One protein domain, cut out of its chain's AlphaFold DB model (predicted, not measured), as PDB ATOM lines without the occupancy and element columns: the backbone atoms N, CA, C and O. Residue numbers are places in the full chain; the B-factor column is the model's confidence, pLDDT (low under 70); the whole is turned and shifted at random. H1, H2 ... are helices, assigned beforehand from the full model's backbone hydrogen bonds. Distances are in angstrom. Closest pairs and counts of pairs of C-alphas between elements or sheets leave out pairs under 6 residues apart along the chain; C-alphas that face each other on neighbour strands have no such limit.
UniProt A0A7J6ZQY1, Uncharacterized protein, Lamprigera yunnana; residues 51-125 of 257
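What this domain is: This is residues 51 to 125 of the 257 residues of an uncharacterized protein of Lamprigera yunnana (UniProt A0A7J6ZQY1). Two long helices, H1 and H4, cross at a steep angle, with the last part of H1, residues 62 to 67, packed on H4. Two shorter helices, H2 and H3, stand loosely side by side and run opposite ways on one side of that crossing, and a tail without a named element, residues 117 to 125, follows H4 at the other end of the long axis. The printed part has 75 residues with four named helices, H1, H2, H3 and H4 in that order along the chain, and no named strand; the class is all helix. The whole is compact, with a radius of gyration of the C-alphas of 12.9 A and spans of 39 by 29 by 21 A.

Where its parts are: H1 is residues 51 to 67, 24.8 A from first to last C-alpha, and begins with C-alpha 51 at (86.405, 82.122, 127.085). H4, also 17 residues, is residues 100 to 116 and measures 24.6 A; its C-alpha 116 is at (99.325, 96.914, 149.119). H2 is residues 72 to 83, 16.5 A long, with C-alpha 72 at (80.303, 95.129, 147.087). H3 is residues 90 to 98, 12.0 A long.

How they stand to each other: The helix packing is mostly crossed: of three touching pairs of helices, 0 are at a shallow tilt. H1 touches H4 with its residues 62 to 67 alone; the closest C-alphas are those of Ala 66 and Arg 111, 5.0 A apart. Their lines stand at a steep tilt of 63 degrees, the same way. H1 touches H2 with its residues 61 to 66 alone, and the closest C-alphas, of Val 65 and Asn 75, are 6.0 A apart. These two run opposite ways at a steep tilt of 54 degrees. H2 and H4 only just touch, with 3 pairs of C-alphas within 8 A, through residues 72 to 73 and 104 to 107; the closest C-alphas, of Ala 72 and Leu 104, are 6.6 A apart, and the lines are about perpendicular at 79 degrees. H3 touches no helix. It is close to but not clearly touching H2, at a shallow tilt of 21 degrees, opposite ways, with the closest C-alphas, of Ile 80 and Leu 93, 7.7 A apart. In H1, H2, H3 and H4 every O i to N i+4 pair is within hydrogen-bond range.

The domain as a whole: The two C-alphas farthest apart, of Glu 85 and Leu 123, are 39.5 A from each other. The printed part has no cut. The links H1 to H2 and H3 to H4 are tight, H2 to H3 is short, and no link is long. The mean pLDDT of the printed part is 72.6; residues 51 to 53, 84 to 102 and 116 to 125 are under 70.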
ATOM      1  N   ALA A  51      86.182  82.031 125.636       52.47
ATOM      2  CA  ALA A  51      86.405  82.122 127.085       52.47
ATOM      3  C   ALA A  51      87.191  83.388 127.507       52.47
ATOM      4  O   ALA A  51      87.076  83.843 128.645       52.47
ATOM      5  N   SER A  52      87.937  83.993 126.574       54.12
ATOM      6  CA  SER A  52      88.578  85.301 126.715       54.12
ATOM      7  C   SER A  52      87.590  86.432 127.020       54.12
ATOM      8  O   SER A  52      87.840  87.217 127.929       54.12
ATOM      9  N   ASN A  53      86.456  86.517 126.321       65.44
ATOM     10  CA  ASN A  53      85.578  87.689 126.383       65.44
ATOM     11  C   ASN A  53      84.843  87.779 127.723       65.44
ATOM     12  O   ASN A  53      84.802  88.851 128.325       65.44
ATOM     13  N   PHE A  54      84.339  86.651 128.232       70.81
ATOM     14  CA  PHE A  54      83.689  86.632 129.541       70.81
ATOM     15  C   PHE A  54      84.686  86.855 130.679       70.81
ATOM     16  O   PHE A  54      84.394  87.603 131.605       70.81
ATOM     17  N   LYS A  55      85.878  86.250 130.606       72.38
ATOM     18  CA  LYS A  55      86.901  86.448 131.637       72.38
ATOM     19  C   LYS A  55      87.325  87.915 131.729       72.38
ATOM     20  O   LYS A  55      87.389  88.447 132.830       72.38
ATOM     21  N   HIS A  56      87.591  88.566 130.595       79.12
ATOM     22  CA  HIS A  56      87.933  89.990 130.576       79.12
ATOM     23  C   HIS A  56      86.806  90.844 131.155       79.12
ATOM     24  O   HIS A  56      87.058  91.671 132.024       79.12
ATOM     25  N   PHE A  57      85.565  90.570 130.748       79.88
ATOM     26  CA  PHE A  57      84.391  91.238 131.291       79.88
ATOM     27  C   PHE A  57      84.266  91.068 132.815       79.88
ATOM     28  O   PHE A  57      84.103  92.053 133.533       79.88
ATOM     29  N   TYR A  58      84.390  89.837 133.319       81.12
ATOM     30  CA  TYR A  58      84.350  89.533 134.749       81.12
ATOM     31  C   TYR A  58      85.446  90.283 135.509       81.12
ATOM     32  O   TYR A  58      85.154  90.996 136.468       81.12
ATOM     33  N   ASP A  59      86.697  90.169 135.056       83.25
ATOM     34  CA  ASP A  59      87.845  90.809 135.699       83.25
ATOM     35  C   ASP A  59      87.688  92.338 135.745       83.25
ATOM     36  O   ASP A  59      88.033  92.968 136.748       83.25
ATOM     37  N   ASP A  60      87.134  92.943 134.691       87.56
ATOM     38  CA  ASP A  60      86.877  94.382 134.640       87.56
ATOM     39  C   ASP A  60      85.773  94.799 135.619       87.56
ATOM     40  O   ASP A  60      85.946  95.788 136.337       87.56
ATOM     41  N   VAL A  61      84.688  94.026 135.736       85.50
ATOM     42  CA  VAL A  61      83.653  94.276 136.755       85.50
ATOM     43  C   VAL A  61      84.258  94.200 138.159       85.50
ATOM     44  O   VAL A  61      84.074  95.132 138.943       85.50
ATOM     45  N   ILE A  62      85.030  93.154 138.474       89.25
ATOM     46  CA  ILE A  62      85.688  93.012 139.783       89.25
ATOM     47  C   ILE A  62      86.600  94.205 140.074       89.25
ATOM     48  O   ILE A  62      86.533  94.774 141.167       89.25
ATOM     49  N   ARG A  63      87.415  94.621 139.098       89.69
ATOM     50  CA  ARG A  63      88.352  95.740 139.254       89.69
ATOM     51  C   ARG A  63      87.635  97.060 139.518       89.69
ATOM     52  O   ARG A  63      88.065  97.814 140.392       89.69
ATOM     53  N   VAL A  64      86.544  97.324 138.797       91.19
ATOM     54  CA  VAL A  64      85.734  98.535 138.993       91.19
ATOM     55  C   VAL A  64      85.081  98.521 140.373       91.19
ATOM     56  O   VAL A  64      85.227  99.489 141.115       91.19
ATOM     57  N   VAL A  65      84.426  97.422 140.763       91.12
ATOM     58  CA  VAL A  65      83.766  97.299 142.078       91.12
ATOM     59  C   VAL A  65      84.766  97.438 143.220       91.12
ATOM     60  O   VAL A  65      84.460  98.067 144.235       91.12
ATOM     61  N   ALA A  66      85.961  96.865 143.067       91.06
ATOM     62  CA  ALA A  66      87.018  96.967 144.061       91.06
ATOM     63  C   ALA A  66      87.374  98.431 144.354       91.06
ATOM     64  O   ALA A  66      87.476  98.793 145.525       91.06
ATOM     65  N   GLY A  67      87.436  99.278 143.321       89.31
ATOM     66  CA  GLY A  67      87.699 100.714 143.453       89.31
ATOM     67  C   GLY A  67      86.517 101.556 143.956       89.31
ATOM     68  O   GLY A  67      86.696 102.739 144.242       89.31
ATOM     69  N   MET A  68      85.313 100.990 144.070       93.25
ATOM     70  CA  MET A  68      84.135 101.703 144.575       93.25
ATOM     71  C   MET A  68      84.051 101.637 146.104       93.25
ATOM     72  O   MET A  68      84.263 100.585 146.715       93.25
ATOM     73  N   SER A  69      83.651 102.750 146.724       91.62
ATOM     74  CA  SER A  69      83.261 102.788 148.134       91.62
ATOM     75  C   SER A  69      81.902 102.109 148.352       91.62
ATOM     76  O   SER A  69      81.088 101.999 147.436       91.62
ATOM     77  N   GLY A  70      81.654 101.621 149.571       90.75
ATOM     78  CA  GLY A  70      80.399 100.956 149.935       90.75
ATOM     79  C   GLY A  70      80.396  99.432 149.768       90.75
ATOM     80  O   GLY A  70      81.441  98.784 149.604       90.75
ATOM     81  N   GLU A  71      79.199  98.854 149.882       90.00
ATOM     82  CA  GLU A  71      78.979  97.407 149.869       90.00
ATOM     83  C   GLU A  71      79.168  96.821 148.461       90.00
ATOM     84  O   GLU A  71      78.587  97.294 147.484       90.00
ATOM     85  N   ALA A  72      79.963  95.753 148.361       86.62
ATOM     86  CA  ALA A  72      80.303  95.129 147.087       86.62
ATOM     87  C   ALA A  72      79.071  94.600 146.334       86.62
ATOM     88  O   ALA A  72      78.976  94.835 145.135       86.62
ATOM     89  N   ASN A  73      78.106  93.970 147.016       82.69
ATOM     90  CA  ASN A  73      76.878  93.472 146.379       82.69
ATOM     91  C   ASN A  73      76.106  94.599 145.693       82.69
ATOM     92  O   ASN A  73      75.816  94.523 144.501       82.69
ATOM     93  N   THR A  74      75.844  95.676 146.434       89.25
ATOM     94  CA  THR A  74      75.152  96.863 145.923       89.25
ATOM     95  C   THR A  74      75.893  97.463 144.724       89.25
ATOM     96  O   THR A  74      75.284  97.781 143.703       89.25
ATOM     97  N   ASN A  75      77.223  97.553 144.794       90.44
ATOM     98  CA  ASN A  75      78.044  98.069 143.699       90.44
ATOM     99  C   ASN A  75      78.016  97.170 142.455       90.44
ATOM    100  O   ASN A  75      77.902  97.681 141.342       90.44
ATOM    101  N   ILE A  76      78.060  95.847 142.632       82.94
ATOM    102  CA  ILE A  76      77.967  94.890 141.527       82.94
ATOM    103  C   ILE A  76      76.595  94.982 140.849       82.94
ATOM    104  O   ILE A  76      76.532  95.120 139.628       82.94
ATOM    105  N   TYR A  77      75.506  94.973 141.625       82.00
ATOM    106  CA  TYR A  77      74.150  95.130 141.090       82.00
ATOM    107  C   TYR A  77      73.988  96.450 140.330       82.00
ATOM    108  O   TYR A  77      73.409  96.468 139.247       82.00
ATOM    109  N   ASN A  78      74.557  97.544 140.840       86.19
ATOM    110  CA  ASN A  78      74.526  98.840 140.165       86.19
ATOM    111  C   ASN A  78      75.278  98.832 138.827       86.19
ATOM    112  O   ASN A  78      74.809  99.438 137.863       86.19
ATOM    113  N   ILE A  79      76.432  98.163 138.750       83.81
ATOM    114  CA  ILE A  79      77.181  98.014 137.495       83.81
ATOM    115  C   ILE A  79      76.385  97.167 136.505       83.81
ATOM    116  O   ILE A  79      76.193  97.586 135.368       83.81
ATOM    117  N   ILE A  80      75.872  96.018 136.937       78.06
ATOM    118  CA  ILE A  80      75.128  95.104 136.067       78.06
ATOM    119  C   ILE A  80      73.849  95.750 135.552       78.06
ATOM    120  O   ILE A  80      73.606  95.710 134.350       78.06
ATOM    121  N   ASN A  81      73.087  96.429 136.412       80.12
ATOM    122  CA  ASN A  81      71.863  97.113 136.001       80.12
ATOM    123  C   ASN A  81      72.120  98.186 134.936       80.12
ATOM    124  O   ASN A  81      71.297  98.385 134.051       80.12
ATOM    125  N   ARG A  82      73.280  98.854 134.978       81.75
ATOM    126  CA  ARG A  82      73.688  99.834 133.956       81.75
ATOM    127  C   ARG A  82      74.192  99.194 132.663       81.75
ATOM    128  O   ARG A  82      74.245  99.864 131.634       81.75
ATOM    129  N   LEU A  83      74.616  97.937 132.728       75.94
ATOM    130  CA  LEU A  83      75.147  97.184 131.596       75.94
ATOM    131  C   LEU A  83      74.085  96.300 130.926       75.94
ATOM    132  O   LEU A  83      74.298  95.941 129.773       75.94
ATOM    133  N   LEU A  84      72.947  96.031 131.581       69.50
ATOM    134  CA  LEU A  84      71.806  95.267 131.042       69.50
ATOM    135  C   LEU A  84      71.348  95.747 129.658       69.50
ATOM    136  O   LEU A  84      70.948  94.939 128.831       69.50
ATOM    137  N   GLU A  85      71.421  97.051 129.390       61.59
ATOM    138  CA  GLU A  85      70.998  97.631 128.106       61.59
ATOM    139  C   GLU A  85      72.069  97.542 127.003       61.59
ATOM    140  O   GLU A  85      71.774  97.790 125.834       61.59
ATOM    141  N   LYS A  86      73.326  97.252 127.361       59.28
ATOM    142  CA  LYS A  86      74.494  97.389 126.466       59.28
ATOM    143  C   LYS A  86      75.263  96.094 126.245       59.28
ATOM    144  O   LYS A  86      75.975  95.978 125.251       59.28
ATOM    145  N   PHE A  87      75.152  95.152 127.172       62.16
ATOM    146  CA  PHE A  87      75.874  93.891 127.168       62.16
ATOM    147  C   PHE A  87      74.968  92.779 127.675       62.16
ATOM    148  O   PHE A  87      74.110  92.996 128.529       62.16
ATOM    149  N   ASP A  88      75.213  91.567 127.190       60.78
ATOM    150  CA  ASP A  88      74.522  90.386 127.684       60.78
ATOM    151  C   ASP A  88      75.130  89.946 129.030       60.78
ATOM    152  O   ASP A  88      76.055  89.137 129.130       60.78
ATOM    153  N   VAL A  89      74.671  90.600 130.098       65.75
ATOM    154  CA  VAL A  89      75.178  90.436 131.471       65.75
ATOM    155  C   VAL A  89      74.603  89.216 132.192       65.75
ATOM    156  O   VAL A  89      74.931  88.985 133.360       65.75
ATOM    157  N   CYS A  90      73.786  88.405 131.511       60.41
ATOM    158  CA  CYS A  90      73.127  87.229 132.077       60.41
ATOM    159  C   CYS A  90      74.127  86.244 132.699       60.41
ATOM    160  O   CYS A  90      73.891  85.743 133.794       60.41
ATOM    161  N   CYS A  91      75.299  86.046 132.085       59.88
ATOM    162  CA  CYS A  91      76.348  85.189 132.652       59.88
ATOM    163  C   CYS A  91      76.899  85.718 133.986       59.88
ATOM    164  O   CYS A  91      77.239  84.934 134.867       59.88
ATOM    165  N   MET A  92      76.996  87.039 134.157       67.31
ATOM    166  CA  MET A  92      77.457  87.627 135.419       67.31
ATOM    167  C   MET A  92      76.374  87.561 136.494       67.31
ATOM    168  O   MET A  92      76.686  87.302 137.654       67.31
ATOM    169  N   LEU A  93      75.109  87.740 136.108       61.53
ATOM    170  CA  LEU A  93      73.968  87.510 136.993       61.53
ATOM    171  C   LEU A  93      73.917  86.052 137.468       61.53
ATOM    172  O   LEU A  93      73.765  85.816 138.661       61.53
ATOM    173  N   GLU A  94      74.132  85.081 136.579       58.06
ATOM    174  CA  GLU A  94      74.238  83.664 136.953       58.06
ATOM    175  C   GLU A  94      75.396  83.415 137.926       58.06
ATOM    176  O   GLU A  94      75.209  82.756 138.944       58.06
ATOM    177  N   VAL A  95      76.582  83.976 137.669       56.06
ATOM    178  CA  VAL A  95      77.732  83.845 138.581       56.06
ATOM    179  C   VAL A  95      77.422  84.431 139.962       56.06
ATOM    180  O   VAL A  95      77.773  83.831 140.976       56.06
ATOM    181  N   LEU A  96      76.717  85.559 140.029       61.59
ATOM    182  CA  LEU A  96      76.303  86.159 141.298       61.59
ATOM    183  C   LEU A  96      75.241  85.363 142.036       61.59
ATOM    184  O   LEU A  96      75.266  85.326 143.262       61.59
ATOM    185  N   LEU A  97      74.310  84.752 141.311       53.38
ATOM    186  CA  LEU A  97      73.259  83.937 141.907       53.38
ATOM    187  C   LEU A  97      73.800  82.589 142.388       53.38
ATOM    188  O   LEU A  97      73.390  82.104 143.437       53.38
ATOM    189  N   CYS A  98      74.721  81.985 141.637       48.47
ATOM    190  CA  CYS A  98      75.216  80.644 141.923       48.47
ATOM    191  C   CYS A  98      76.418  80.620 142.875       48.47
ATOM    192  O   CYS A  98      76.569  79.643 143.605       48.47
ATOM    193  N   ILE A  99      77.289  81.639 142.854       58.56
ATOM    194  CA  ILE A  99      78.523  81.686 143.663       58.56
ATOM    195  C   ILE A  99      78.842  83.095 144.223       58.56
ATOM    196  O   ILE A  99      79.966  83.590 144.050       58.56
ATOM    197  N   PRO A 100      77.904  83.764 144.923       67.69
ATOM    198  CA  PRO A 100      78.079  85.145 145.393       67.69
ATOM    199  C   PRO A 100      79.312  85.336 146.290       67.69
ATOM    200  O   PRO A 100      80.018  86.345 146.193       67.69
ATOM    201  N   GLU A 101      79.642  84.348 147.121       66.31
ATOM    202  CA  GLU A 101      80.778  84.401 148.044       66.31
ATOM    203  C   GLU A 101      82.113  84.464 147.298       66.31
ATOM    204  O   GLU A 101      83.053  85.122 147.751       66.31
ATOM    205  N   LYS A 102      82.204  83.813 146.130       67.44
ATOM    206  CA  LYS A 102      83.402  83.863 145.285       67.44
ATOM    207  C   LYS A 102      83.608  85.261 144.716       67.44
ATOM    208  O   LYS A 102      84.734  85.755 144.738       67.44
ATOM    209  N   VAL A 103      82.536  85.885 144.239       71.62
ATOM    210  CA  VAL A 103      82.586  87.236 143.673       71.62
ATOM    211  C   VAL A 103      83.000  88.244 144.744       71.62
ATOM    212  O   VAL A 103      83.913  89.041 144.532       71.62
ATOM    213  N   LEU A 104      82.406  88.156 145.938       80.19
ATOM    214  CA  LEU A 104      82.776  88.994 147.081       80.19
ATOM    215  C   LEU A 104      84.239  88.809 147.492       80.19
ATOM    216  O   LEU A 104      84.941  89.790 147.752       80.19
ATOM    217  N   PHE A 105      84.711  87.563 147.525       78.19
ATOM    218  CA  PHE A 105      86.106  87.254 147.812       78.19
ATOM    219  C   PHE A 105      87.055  87.889 146.787       78.19
ATOM    220  O   PHE A 105      88.065  88.473 147.179       78.19
ATOM    221  N   ASP A 106      86.724  87.817 145.496       79.38
ATOM    222  CA  ASP A 106      87.547  88.390 144.427       79.38
ATOM    223  C   ASP A 106      87.615  89.914 144.508       79.38
ATOM    224  O   ASP A 106      88.703  90.478 144.410       79.38
ATOM    225  N   VAL A 107      86.491  90.582 144.785       86.44
ATOM    226  CA  VAL A 107      86.459  92.037 145.016       86.44
ATOM    227  C   VAL A 107      87.350  92.425 146.198       86.44
ATOM    228  O   VAL A 107      88.126  93.376 146.116       86.44
ATOM    229  N   GLN A 108      87.274  91.689 147.308       83.75
ATOM    230  CA  GLN A 108      88.115  91.949 148.481       83.75
ATOM    231  C   GLN A 108      89.596  91.654 148.223       83.75
ATOM    232  O   GLN A 108      90.469  92.286 148.823       83.75
ATOM    233  N   LEU A 109      89.897  90.654 147.399       78.62
ATOM    234  CA  LEU A 109      91.262  90.342 146.993       78.62
ATOM    235  C   LEU A 109      91.823  91.469 146.123       78.62
ATOM    236  O   LEU A 109      92.927  91.938 146.388       78.62
ATOM    237  N   GLU A 110      91.042  91.949 145.161       85.69
ATOM    238  CA  GLU A 110      91.423  93.040 144.266       85.69
ATOM    239  C   GLU A 110      91.599  94.371 145.018       85.69
ATOM    240  O   GLU A 110      92.580  95.073 144.788       85.69
ATOM    241  N   ARG A 111      90.750  94.679 146.012       87.50
ATOM    242  CA  ARG A 111      90.953  95.824 146.929       87.50
ATOM    243  C   ARG A 111      92.303  95.757 147.633       87.50
ATOM    244  O   ARG A 111      93.090  96.697 147.583       87.50
ATOM    245  N   ARG A 112      92.613  94.597 148.214       78.88
ATOM    246  CA  ARG A 112      93.905  94.356 148.870       78.88
ATOM    247  C   ARG A 112      95.073  94.453 147.885       78.88
ATOM    248  O   ARG A 112      96.150  94.904 148.275       78.88
ATOM    249  N   ILE A 113      94.862  94.070 146.622       77.44
ATOM    250  CA  ILE A 113      95.833  94.239 145.532       77.44
ATOM    251  C   ILE A 113      96.135  95.707 145.259       77.44
ATOM    252  O   ILE A 113      97.307  96.092 145.181       77.44
ATOM    253  N   GLN A 114      95.089  96.515 145.155       81.38
ATOM    254  CA  GLN A 114      95.187  97.948 144.907       81.38
ATOM    255  C   GLN A 114      95.834  98.688 146.094       81.38
ATOM    256  O   GLN A 114      96.657  99.575 145.881       81.38
ATOM    257  N   GLU A 115      95.544  98.274 147.332       78.00
ATOM    258  CA  GLU A 115      96.051  98.902 148.563       78.00
ATOM    259  C   GLU A 115      97.526  98.585 148.881       78.00
ATOM    260  O   GLU A 115      98.242  99.447 149.391       78.00
ATOM    261  N   GLN A 116      98.009  97.362 148.618       67.38
ATOM    262  CA  GLN A 116      99.325  96.914 149.119       67.38
ATOM    263  C   GLN A 116     100.495  97.048 148.129       67.38
ATOM    264  O   GLN A 116     101.643  96.787 148.503       67.38
ATOM    265  N   GLY A 117     100.248  97.477 146.889       65.50
ATOM    266  CA  GLY A 117     101.285  97.622 145.865       65.50
ATOM    267  C   GLY A 117     101.849  96.283 145.351       65.50
ATOM    268  O   GLY A 117     102.110  95.328 146.086       65.50
ATOM    269  N   GLN A 118     102.091  96.220 144.039       55.34
ATOM    270  CA  GLN A 118     102.249  94.991 143.236       55.34
ATOM    271  C   GLN A 118     103.323  93.967 143.680       55.34
ATOM    272  O   GLN A 118     103.292  92.820 143.230       55.34
ATOM    273  N   LYS A 119     104.294  94.317 144.535       53.56
ATOM    274  CA  LYS A 119     105.448  93.440 144.834       53.56
ATOM    275  C   LYS A 119     105.218  92.419 145.958       53.56
ATOM    276  O   LYS A 119     105.829  91.355 145.904       53.56
ATOM    277  N   ARG A 120     104.345  92.682 146.942       48.62
ATOM    278  CA  ARG A 120     104.149  91.793 148.118       48.62
ATOM    279  C   ARG A 120     103.066  90.714 147.931       48.62
ATOM    280  O   ARG A 120     103.014  89.767 148.707       48.62
ATOM    281  N   ILE A 121     102.274  90.804 146.858       49.25
ATOM    282  CA  ILE A 121     101.053  89.998 146.634       49.25
ATOM    283  C   ILE A 121     101.253  88.848 145.642       49.25
ATOM    284  O   ILE A 121     100.516  87.865 145.677       49.25
ATOM    285  N   LYS A 122     102.345  88.871 144.865       46.12
ATOM    286  CA  LYS A 122     102.882  87.684 144.163       46.12
ATOM    287  C   LYS A 122     103.002  86.453 145.076       46.12
ATOM    288  O   LYS A 122     102.979  85.323 144.606       46.12
ATOM    289  N   LEU A 123     103.123  86.691 146.380       44.44
ATOM    290  CA  LEU A 123     103.287  85.705 147.437       44.44
ATOM    291  C   LEU A 123     101.993  85.389 148.208       44.44
ATOM    292  O   LEU A 123     102.037  84.631 149.168       44.44
ATOM    293  N   LEU A 124     100.846  85.937 147.815       45.78
ATOM    294  CA  LEU A 124      99.537  85.393 148.175       45.78
ATOM    295  C   LEU A 124      99.128  84.436 147.042       45.78
ATOM    296  O   LEU A 124      98.145  84.636 146.340       45.78
ATOM    297  N   LYS A 125     100.000  83.482 146.679       40.75
ATOM    298  CA  LYS A 125     100.015  82.082 147.181       40.75
ATOM    299  C   LYS A 125      98.717  81.290 147.008       40.75
ATOM    300  O   LYS A 125      98.640  80.138 147.412       40.75
TER     301      LYS A 125